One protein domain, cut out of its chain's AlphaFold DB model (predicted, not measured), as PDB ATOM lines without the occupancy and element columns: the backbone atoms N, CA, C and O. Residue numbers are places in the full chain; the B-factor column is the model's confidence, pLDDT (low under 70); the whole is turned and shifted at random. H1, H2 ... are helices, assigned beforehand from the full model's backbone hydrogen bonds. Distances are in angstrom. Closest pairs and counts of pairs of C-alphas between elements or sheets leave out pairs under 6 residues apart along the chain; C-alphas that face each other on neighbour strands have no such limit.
ATOM      1  N   PRO A 115     -45.119  44.825  -4.118       86.38
ATOM      2  CA  PRO A 115     -44.938  46.263  -3.917       86.38
ATOM      3  C   PRO A 115     -43.461  46.588  -3.640       86.38
ATOM      4  O   PRO A 115     -42.881  45.976  -2.747       86.38
ATOM      5  N   ILE A 116     -42.885  47.575  -4.347       90.19
ATOM      6  CA  ILE A 116     -41.473  48.001  -4.184       90.19
ATOM      7  C   ILE A 116     -41.120  48.269  -2.715       90.19
ATOM      8  O   ILE A 116     -40.062  47.866  -2.243       90.19
ATOM      9  N   PHE A 117     -42.036  48.908  -1.987       93.62
ATOM     10  CA  PHE A 117     -41.923  49.184  -0.560       93.62
ATOM     11  C   PHE A 117     -42.985  48.378   0.203       93.62
ATOM     12  O   PHE A 117     -44.155  48.777   0.227       93.62
ATOM     13  N   PRO A 118     -42.634  47.235   0.821       93.44
ATOM     14  CA  PRO A 118     -43.609  46.404   1.528       93.44
ATOM     15  C   PRO A 118     -44.174  47.058   2.798       93.44
ATOM     16  O   PRO A 118     -45.306  46.765   3.186       93.44
ATOM     17  N   TYR A 119     -43.413  47.940   3.455       95.31
ATOM     18  CA  TYR A 119     -43.789  48.556   4.726       95.31
ATOM     19  C   TYR A 119     -44.437  49.930   4.501       95.31
ATOM     20  O   TYR A 119     -43.827  50.854   3.969       95.31
ATOM     21  N   GLU A 120     -45.714  50.060   4.876       91.94
ATOM     22  CA  GLU A 120     -46.544  51.270   4.689       91.94
ATOM     23  C   GLU A 120     -46.579  51.844   3.250       91.94
ATOM     24  O   GLU A 120     -47.081  52.943   3.042       91.94
ATOM     25  N   LYS A 121     -46.130  51.080   2.239       92.81
ATOM     26  CA  LYS A 121     -46.023  51.461   0.814       92.81
ATOM     27  C   LYS A 121     -44.958  52.515   0.471       92.81
ATOM     28  O   LYS A 121     -44.829  52.833  -0.705       92.81
ATOM     29  N   LEU A 122     -44.203  53.030   1.445       95.31
ATOM     30  CA  LEU A 122     -43.104  53.992   1.231       95.31
ATOM     31  C   LEU A 122     -41.784  53.584   1.914       95.31
ATOM     32  O   LEU A 122     -40.756  54.227   1.699       95.31
ATOM     33  N   PHE A 123     -41.777  52.516   2.713       96.31
ATOM     34  CA  PHE A 123     -40.588  52.022   3.403       96.31
ATOM     35  C   PHE A 123     -40.320  50.543   3.103       96.31
ATOM     36  O   PHE A 123     -41.226  49.752   2.825       96.31
ATOM     37  N   TYR A 124     -39.057  50.140   3.195       94.94
ATOM     38  CA  TYR A 124     -38.656  48.738   3.102       94.94
ATOM     39  C   TYR A 124     -38.946  47.979   4.401       94.94
ATOM     40  O   TYR A 124     -39.328  46.811   4.377       94.94
ATOM     41  N   SER A 125     -38.777  48.634   5.553       97.06
ATOM     42  CA  SER A 125     -38.998  48.043   6.877       97.06
ATOM     43  C   SER A 125     -39.277  49.109   7.942       97.06
ATOM     44  O   SER A 125     -39.060  50.298   7.719       97.06
ATOM     45  N   ALA A 126     -39.675  48.682   9.144       97.00
ATOM     46  CA  ALA A 126     -39.827  49.582  10.290       97.00
ATOM     47  C   ALA A 126     -38.518  50.306  10.683       97.00
ATOM     48  O   ALA A 126     -38.577  51.422  11.193       97.00
ATOM     49  N   LYS A 127     -37.345  49.701  10.422       97.81
ATOM     50  CA  LYS A 127     -36.034  50.329  10.670       97.81
ATOM     51  C   LYS A 127     -35.768  51.469   9.685       97.81
ATOM     52  O   LYS A 127     -35.462  52.575  10.111       97.81
ATOM     53  N   ASP A 128     -35.986  51.209   8.399       97.44
ATOM     54  CA  ASP A 128     -35.890  52.195   7.310       97.44
ATOM     55  C   ASP A 128     -36.875  53.363   7.521       97.44
ATOM     56  O   ASP A 128     -36.509  54.522   7.346       97.44
ATOM     57  N   LYS A 129     -38.082  53.092   8.047       97.12
ATOM     58  CA  LYS A 129     -38.975  54.154   8.533       97.12
ATOM     59  C   LYS A 129     -38.350  54.974   9.664       97.12
ATOM     60  O   LYS A 129     -38.395  56.197   9.599       97.12
ATOM     61  N   SER A 130     -37.793  54.348  10.705       97.19
ATOM     62  CA  SER A 130     -37.178  55.107  11.809       97.19
ATOM     63  C   SER A 130     -35.958  55.924  11.375       97.19
ATOM     64  O   SER A 130     -35.772  57.027  11.874       97.19
ATOM     65  N   GLU A 131     -35.177  55.421  10.418       97.00
ATOM     66  CA  GLU A 131     -34.020  56.105   9.839       97.00
ATOM     67  C   GLU A 131     -34.454  57.346   9.046       97.00
ATOM     68  O   GLU A 131     -34.009  58.450   9.348       97.00
ATOM     69  N   ILE A 132     -35.424  57.206   8.136       96.94
ATOM     70  CA  ILE A 132     -35.973  58.337   7.370       96.94
ATOM     71  C   ILE A 132     -36.658  59.366   8.273       96.94
ATOM     72  O   ILE A 132     -36.493  60.566   8.073       96.94
ATOM     73  N   MET A 133     -37.396  58.929   9.295       95.12
ATOM     74  CA  MET A 133     -38.032  59.847  10.248       95.12
ATOM     75  C   MET A 133     -37.028  60.568  11.165       95.12
ATOM     76  O   MET A 133     -37.405  61.573  11.767       95.12
ATOM     77  N   ALA A 134     -35.788  60.078  11.279       97.62
ATOM     78  CA  ALA A 134     -34.705  60.721  12.026       97.62
ATOM     79  C   ALA A 134     -33.871  61.701  11.177       97.62
ATOM     80  O   ALA A 134     -33.114  62.495  11.740       97.62
ATOM     81  N   LEU A 135     -34.003  61.672   9.845       96.38
ATOM     82  CA  LEU A 135     -33.372  62.650   8.958       96.38
ATOM     83  C   LEU A 135     -34.011  64.047   9.107       96.38
ATOM     84  O   LEU A 135     -35.191  64.158   9.460       96.38
ATOM     85  N   PRO A 136     -33.266  65.128   8.798       98.31
ATOM     86  CA  PRO A 136     -33.815  66.476   8.688       98.31
ATOM     87  C   PRO A 136     -35.025  66.524   7.752       98.31
ATOM     88  O   PRO A 136     -35.039  65.863   6.717       98.31
ATOM     89  N   GLU A 137     -36.012  67.360   8.078       96.06
ATOM     90  CA  GLU A 137     -37.302  67.418   7.376       96.06
ATOM     91  C   GLU A 137     -37.172  67.551   5.850       96.06
ATOM     92  O   GLU A 137     -37.828  66.815   5.124       96.06
ATOM     93  N   ILE A 138     -36.263  68.401   5.360       97.69
ATOM     94  CA  ILE A 138     -36.024  68.579   3.918       97.69
ATOM     95  C   ILE A 138     -35.598  67.254   3.257       97.69
ATOM     96  O   ILE A 138     -36.193  66.849   2.263       97.69
ATOM     97  N   GLN A 139     -34.624  66.548   3.842       97.94
ATOM     98  CA  GLN A 139     -34.119  65.267   3.322       97.94
ATOM     99  C   GLN A 139     -35.149  64.138   3.472       97.94
ATOM    100  O   GLN A 139     -35.249  63.259   2.616       97.94
ATOM    101  N   ARG A 140     -35.943  64.169   4.551       97.81
ATOM    102  CA  ARG A 140     -37.045  63.232   4.779       97.81
ATOM    103  C   ARG A 140     -38.101  63.356   3.682       97.81
ATOM    104  O   ARG A 140     -38.443  62.352   3.065       97.81
ATOM    105  N   GLU A 141     -38.610  64.563   3.440       97.00
ATOM    106  CA  GLU A 141     -39.648  64.786   2.428       97.00
ATOM    107  C   GLU A 141     -39.116  64.571   1.002       97.00
ATOM    108  O   GLU A 141     -39.840  64.035   0.165       97.00
ATOM    109  N   GLU A 142     -37.845  64.887   0.730       97.50
ATOM    110  CA  GLU A 142     -37.180  64.566  -0.540       97.50
ATOM    111  C   GLU A 142     -37.221  63.053  -0.818       97.50
ATOM    112  O   GLU A 142     -37.799  62.632  -1.825       97.50
ATOM    113  N   LEU A 143     -36.736  62.223   0.116       97.62
ATOM    114  CA  LEU A 143     -36.779  60.759  -0.009       97.62
ATOM    115  C   LEU A 143     -38.211  60.213  -0.093       97.62
ATOM    116  O   LEU A 143     -38.482  59.320  -0.897       97.62
ATOM    117  N   LEU A 144     -39.151  60.730   0.706       96.88
ATOM    118  CA  LEU A 144     -40.555  60.308   0.631       96.88
ATOM    119  C   LEU A 144     -41.178  60.650  -0.730       96.88
ATOM    120  O   LEU A 144     -41.922  59.834  -1.281       96.88
ATOM    121  N   SER A 145     -40.841  61.810  -1.303       97.31
ATOM    122  CA  SER A 145     -41.311  62.226  -2.626       97.31
ATOM    123  C   SER A 145     -40.730  61.356  -3.746       97.31
ATOM    124  O   SER A 145     -41.473  60.926  -4.632       97.31
ATOM    125  N   GLU A 146     -39.440  61.009  -3.678       97.19
ATOM    126  CA  GLU A 146     -38.793  60.140  -4.661       97.19
ATOM    127  C   GLU A 146     -39.416  58.738  -4.636       97.19
ATOM    128  O   GLU A 146     -39.807  58.191  -5.671       97.19
ATOM    129  N   ARG A 147     -39.599  58.175  -3.436       96.81
ATOM    130  CA  ARG A 147     -40.216  56.857  -3.249       96.81
ATOM    131  C   ARG A 147     -41.675  56.831  -3.703       96.81
ATOM    132  O   ARG A 147     -42.085  55.858  -4.334       96.81
ATOM    133  N   ALA A 148     -42.440  57.902  -3.478       96.31
ATOM    134  CA  ALA A 148     -43.789  58.035  -4.029       96.31
ATOM    135  C   ALA A 148     -43.783  58.002  -5.574       96.31
ATOM    136  O   ALA A 148     -44.538  57.237  -6.174       96.31
ATOM    137  N   GLN A 149     -42.868  58.727  -6.228       97.06
ATOM    138  CA  GLN A 149     -42.714  58.691  -7.691       97.06
ATOM    139  C   GLN A 149     -42.270  57.315  -8.220       97.06
ATOM    140  O   GLN A 149     -42.658  56.913  -9.321       97.06
ATOM    141  N   GLN A 150     -41.435  56.580  -7.478       96.12
ATOM    142  CA  GLN A 150     -41.071  55.198  -7.819       96.12
ATOM    143  C   GLN A 150     -42.295  54.266  -7.743       96.12
ATOM    144  O   GLN A 150     -42.527  53.482  -8.667       96.12
ATOM    145  N   VAL A 151     -43.119  54.393  -6.696       96.00
ATOM    146  CA  VAL A 151     -44.380  53.642  -6.544       96.00
ATOM    147  C   VAL A 151     -45.354  53.948  -7.677       96.00
ATOM    148  O   VAL A 151     -45.931  53.020  -8.242       96.00
ATOM    149  N   ASP A 152     -45.517  55.215  -8.054       95.56
ATOM    150  CA  ASP A 152     -46.430  55.601  -9.131       95.56
ATOM    151  C   ASP A 152     -45.982  55.080 -10.500       95.56
ATOM    152  O   ASP A 152     -46.810  54.534 -11.232       95.56
ATOM    153  N   ARG A 153     -44.683  55.156 -10.825       95.81
ATOM    154  CA  ARG A 153     -44.125  54.541 -12.047       95.81
ATOM    155  C   ARG A 153     -44.361  53.030 -12.070       95.81
ATOM    156  O   ARG A 153     -44.936  52.510 -13.021       95.81
ATOM    157  N   HIS A 154     -44.053  52.337 -10.979       94.88
ATOM    158  CA  HIS A 154     -44.277  50.895 -10.864       94.88
ATOM    159  C   HIS A 154     -45.760  50.496 -10.965       94.88
ATOM    160  O   HIS A 154     -46.105  49.487 -11.582       94.88
ATOM    161  N   ASN A 155     -46.667  51.301 -10.405       93.25
ATOM    162  CA  ASN A 155     -48.108  51.093 -10.541       93.25
ATOM    163  C   ASN A 155     -48.577  51.275 -11.995       93.25
ATOM    164  O   ASN A 155     -49.450  50.528 -12.448       93.25
ATOM    165  N   GLN A 156     -47.994  52.229 -12.732       95.19
ATOM    166  CA  GLN A 156     -48.231  52.407 -14.168       95.19
ATOM    167  C   GLN A 156     -47.719  51.194 -14.958       95.19
ATOM    168  O   GLN A 156     -48.482  50.627 -15.739       95.19
ATOM    169  N   ASP A 157     -46.501  50.721 -14.691       94.31
ATOM    170  CA  ASP A 157     -45.919  49.545 -15.355       94.31
ATOM    171  C   ASP A 157     -46.731  48.268 -15.094       94.31
ATOM    172  O   ASP A 157     -47.050  47.524 -16.026       94.31
ATOM    173  N   ILE A 158     -47.167  48.039 -13.849       92.56
ATOM    174  CA  ILE A 158     -48.089  46.946 -13.503       92.56
ATOM    175  C   ILE A 158     -49.415  47.085 -14.262       92.56
ATOM    176  O   ILE A 158     -49.957  46.085 -14.746       92.56
ATOM    177  N   ALA A 159     -49.969  48.295 -14.379       92.75
ATOM    178  CA  ALA A 159     -51.210  48.520 -15.117       92.75
ATOM    179  C   ALA A 159     -51.038  48.238 -16.621       92.75
ATOM    180  O   ALA A 159     -51.872  47.543 -17.206       92.75
ATOM    181  N   LEU A 160     -49.941  48.696 -17.230       95.06
ATOM    182  CA  LEU A 160     -49.599  48.431 -18.630       95.06
ATOM    183  C   LEU A 160     -49.382  46.932 -18.880       95.06
ATOM    184  O   LEU A 160     -49.990  46.374 -19.795       95.06
ATOM    185  N   ARG A 161     -48.612  46.248 -18.028       90.31
ATOM    186  CA  ARG A 161     -48.375  44.797 -18.107       90.31
ATOM    187  C   ARG A 161     -49.677  43.999 -17.991       90.31
ATOM    188  O   ARG A 161     -49.914  43.097 -18.791       90.31
ATOM    189  N   ARG A 162     -50.582  44.385 -17.082       91.19
ATOM    190  CA  ARG A 162     -51.933  43.796 -16.974       91.19
ATOM    191  C   ARG A 162     -52.778  44.024 -18.230       91.19
ATOM    192  O   ARG A 162     -53.543  43.138 -18.606       91.19
ATOM    193  N   LEU A 163     -52.673  45.182 -18.885       92.06
ATOM    194  CA  LEU A 163     -53.371  45.446 -20.151       92.06
ATOM    195  C   LEU A 163     -52.801  44.606 -21.302       92.06
ATOM    196  O   LEU A 163     -53.581  44.029 -22.058       92.06
ATOM    197  N   LEU A 164     -51.474  44.478 -21.401       93.00
ATOM    198  CA  LEU A 164     -50.815  43.635 -22.404       93.00
ATOM    199  C   LEU A 164     -51.169  42.153 -22.219       93.00
ATOM    200  O   LEU A 164     -51.635  41.534 -23.170       93.00
ATOM    201  N   ALA A 165     -51.085  41.615 -20.999       92.06
ATOM    202  CA  ALA A 165     -51.474  40.233 -20.705       92.06
ATOM    203  C   ALA A 165     -52.969  39.962 -20.981       92.06
ATOM    204  O   ALA A 165     -53.346  38.895 -21.469       92.06
ATOM    205  N   ASN A 166     -53.851  40.936 -20.717       91.75
ATOM    206  CA  ASN A 166     -55.267  40.827 -21.082       91.75
ATOM    207  C   ASN A 166     -55.475  40.823 -22.603       91.75
ATOM    208  O   ASN A 166     -56.292  40.042 -23.094       91.75
ATOM    209  N   ARG A 167     -54.733  41.659 -23.339       93.88
ATOM    210  CA  ARG A 167     -54.768  41.716 -24.804       93.88
ATOM    211  C   ARG A 167     -54.246  40.424 -25.426       93.88
ATOM    212  O   ARG A 167     -54.937  39.851 -26.257       93.88
ATOM    213  N   GLU A 168     -53.100  39.925 -24.979       91.44
ATOM    214  CA  GLU A 168     -52.543  38.634 -25.397       91.44
ATOM    215  C   GLU A 168     -53.545  37.497 -25.149       91.44
ATOM    216  O   GLU A 168     -53.831  36.696 -26.039       91.44
ATOM    217  N   ARG A 169     -54.186  37.473 -23.973       90.31
ATOM    218  CA  ARG A 169     -55.227  36.488 -23.651       90.31
ATOM    219  C   ARG A 169     -56.480  36.631 -24.520       90.31
ATOM    220  O   ARG A 169     -57.147  35.629 -24.796       90.31
ATOM    221  N   GLU A 170     -56.840  37.841 -24.940       89.50
ATOM    222  CA  GLU A 170     -57.932  38.070 -25.890       89.50
ATOM    223  C   GLU A 170     -57.550  37.635 -27.309       89.50
ATOM    224  O   GLU A 170     -58.335  36.933 -27.949       89.50
ATOM    225  N   GLU A 171     -56.341  37.952 -27.771       90.88
ATOM    226  CA  GLU A 171     -55.805  37.534 -29.069       90.88
ATOM    227  C   GLU A 171     -55.659  36.004 -29.142       90.88
ATOM    228  O   GLU A 171     -56.104  35.399 -30.118       90.88
ATOM    229  N   ALA A 172     -55.201  35.339 -28.076       89.38
ATOM    230  CA  ALA A 172     -55.187  33.879 -27.957       89.38
ATOM    231  C   ALA A 172     -56.606  33.277 -28.010       89.38
ATOM    232  O   ALA A 172     -56.857  32.305 -28.729       89.38
ATOM    233  N   ARG A 173     -57.584  33.886 -27.320       87.31
ATOM    234  CA  ARG A 173     -59.003  33.484 -27.399       87.31
ATOM    235  C   ARG A 173     -59.600  33.727 -28.787       87.31
ATOM    236  O   ARG A 173     -60.414  32.923 -29.243       87.31
ATOM    237  N   ALA A 174     -59.221  34.807 -29.466       88.19
ATOM    238  CA  ALA A 174     -59.637  35.112 -30.829       88.19
ATOM    239  C   ALA A 174     -59.010  34.130 -31.830       88.19
ATOM    240  O   ALA A 174     -59.716  33.618 -32.696       88.19
ATOM    241  N   ALA A 175     -57.735  33.774 -31.660       85.81
ATOM    242  CA  ALA A 175     -57.044  32.755 -32.441       85.81
ATOM    243  C   ALA A 175     -57.658  31.361 -32.231       85.81
ATOM    244  O   ALA A 175     -57.920  30.662 -33.209       85.81
ATOM    245  N   ALA A 176     -57.990  30.975 -30.996       81.19
ATOM    246  CA  ALA A 176     -58.703  29.729 -30.704       81.19
ATOM    247  C   ALA A 176     -60.103  29.698 -31.351       81.19
ATOM    248  O   ALA A 176     -60.480  28.704 -31.978       81.19
ATOM    249  N   LYS A 177     -60.856  30.808 -31.288       80.12
ATOM    250  CA  LYS A 177     -62.126  30.964 -32.022       80.12
ATOM    251  C   LYS A 177     -61.925  30.892 -33.540       80.12
ATOM    252  O   LYS A 177     -62.724  30.246 -34.211       80.12
ATOM    253  N   LYS A 178     -60.859  31.491 -34.086       77.00
ATOM    254  CA  LYS A 178     -60.518  31.455 -35.518       77.00
ATOM    255  C   LYS A 178     -60.151  30.042 -35.979       77.00
ATOM    256  O   LYS A 178     -60.655  29.618 -37.011       77.00
ATOM    257  N   LYS A 179     -59.384  29.277 -35.188       73.75
ATOM    258  CA  LYS A 179     -59.104  27.848 -35.433       73.75
ATOM    259  C   LYS A 179     -60.399  27.020 -35.463       73.75
ATOM    260  O   LYS A 179     -60.614  26.265 -36.405       73.75
ATOM    261  N   ARG A 180     -61.317  27.234 -34.508       63.69
ATOM    262  CA  ARG A 180     -62.646  26.579 -34.500       63.69
ATOM    263  C   ARG A 180     -63.548  27.010 -35.669       63.69
ATOM    264  O   ARG A 180     -64.343  26.206 -36.137       63.69
ATOM    265  N   LYS A 181     -63.420  28.248 -36.161       56.66
ATOM    266  CA  LYS A 181     -64.163  28.763 -37.329       56.66
ATOM    267  C   LYS A 181     -63.586  28.265 -38.663       56.66
ATOM    268  O   LYS A 181     -64.351  28.049 -39.592       56.66
ATOM    269  N   ALA A 182     -62.275  28.036 -38.752       50.59
ATOM    270  CA  ALA A 182     -61.636  27.457 -39.937       50.59
ATOM    271  C   ALA A 182     -62.123  26.020 -40.197       50.59
ATOM    272  O   ALA A 182     -62.489  25.698 -41.321       50.59
ATOM    273  N   GLY A 183     -62.251  25.204 -39.142       53.09
ATOM    274  CA  GLY A 183     -62.814  23.850 -39.240       53.09
ATOM    275  C   GLY A 183     -64.309  23.786 -39.591       53.09
ATOM    276  O   GLY A 183     -64.780  22.727 -39.985       53.09
ATOM    277  N   SER A 184     -65.062  24.891 -39.476       52.72
ATOM    278  CA  SER A 184     -66.457  24.960 -39.943       52.72
ATOM    279  C   SER A 184     -66.615  25.649 -41.302       52.72
ATOM    280  O   SER A 184     -67.683  25.548 -41.888       52.72
ATOM    281  N   ALA A 185     -65.603  26.379 -41.780       53.16
ATOM    282  CA  ALA A 185     -65.661  27.092 -43.057       53.16
ATOM    283  C   ALA A 185     -65.421  26.148 -44.248       53.16
ATOM    284  O   ALA A 185     -66.138  26.225 -45.238       53.16
TER     285      ALA A 185
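This is residues 115 to 185 of the 447 residues of the protein "Plus3 domain-containing protein" of Trichophyton equinum (strain ATCC MYA-4606 / CBS 127.97) (UniProt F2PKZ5). One long helix, H2, makes the length of this hook-shaped domain; at its first end the short helix H1 folds back from it in a lopsided helical hairpin, and residues 156 to 185 of H2 stick out as a bare arm. The printed part has 71 residues with two named helices, H1 then H2, and no named strand: all helix. It is extended, with a radius of gyration of the C-alphas of 21.9 A and spans of 72 by 19 by 9 A.

Residues 115 to 125 precede H1, residues 126 to 134, which begins at C-alpha 126 (-39.827, 49.582, 10.290). H2, residues 137 to 185, is 70.5 A long and ends at C-alpha 185 (-65.661, 27.092, -43.057).

H1 and H2 form a hairpin with a tight link of 2 residues. They only just touch, with 3 pairs of C-alphas within 8 A, H2 with residues 140 to 143 alone; the closest C-alphas, of Ile 132 and Arg 140, are 5.6 A apart. They run opposite ways at a steep tilt of 42 degrees. In H1 every O i to N i+4 pair is within hydrogen-bond range; in H2, 44 of 45.

The C-alphas farthest apart, of Pro 136 and Ala 185, are 72.4 A apart. The printed part has no cut. Residues 180 to 185 have pLDDT under 70.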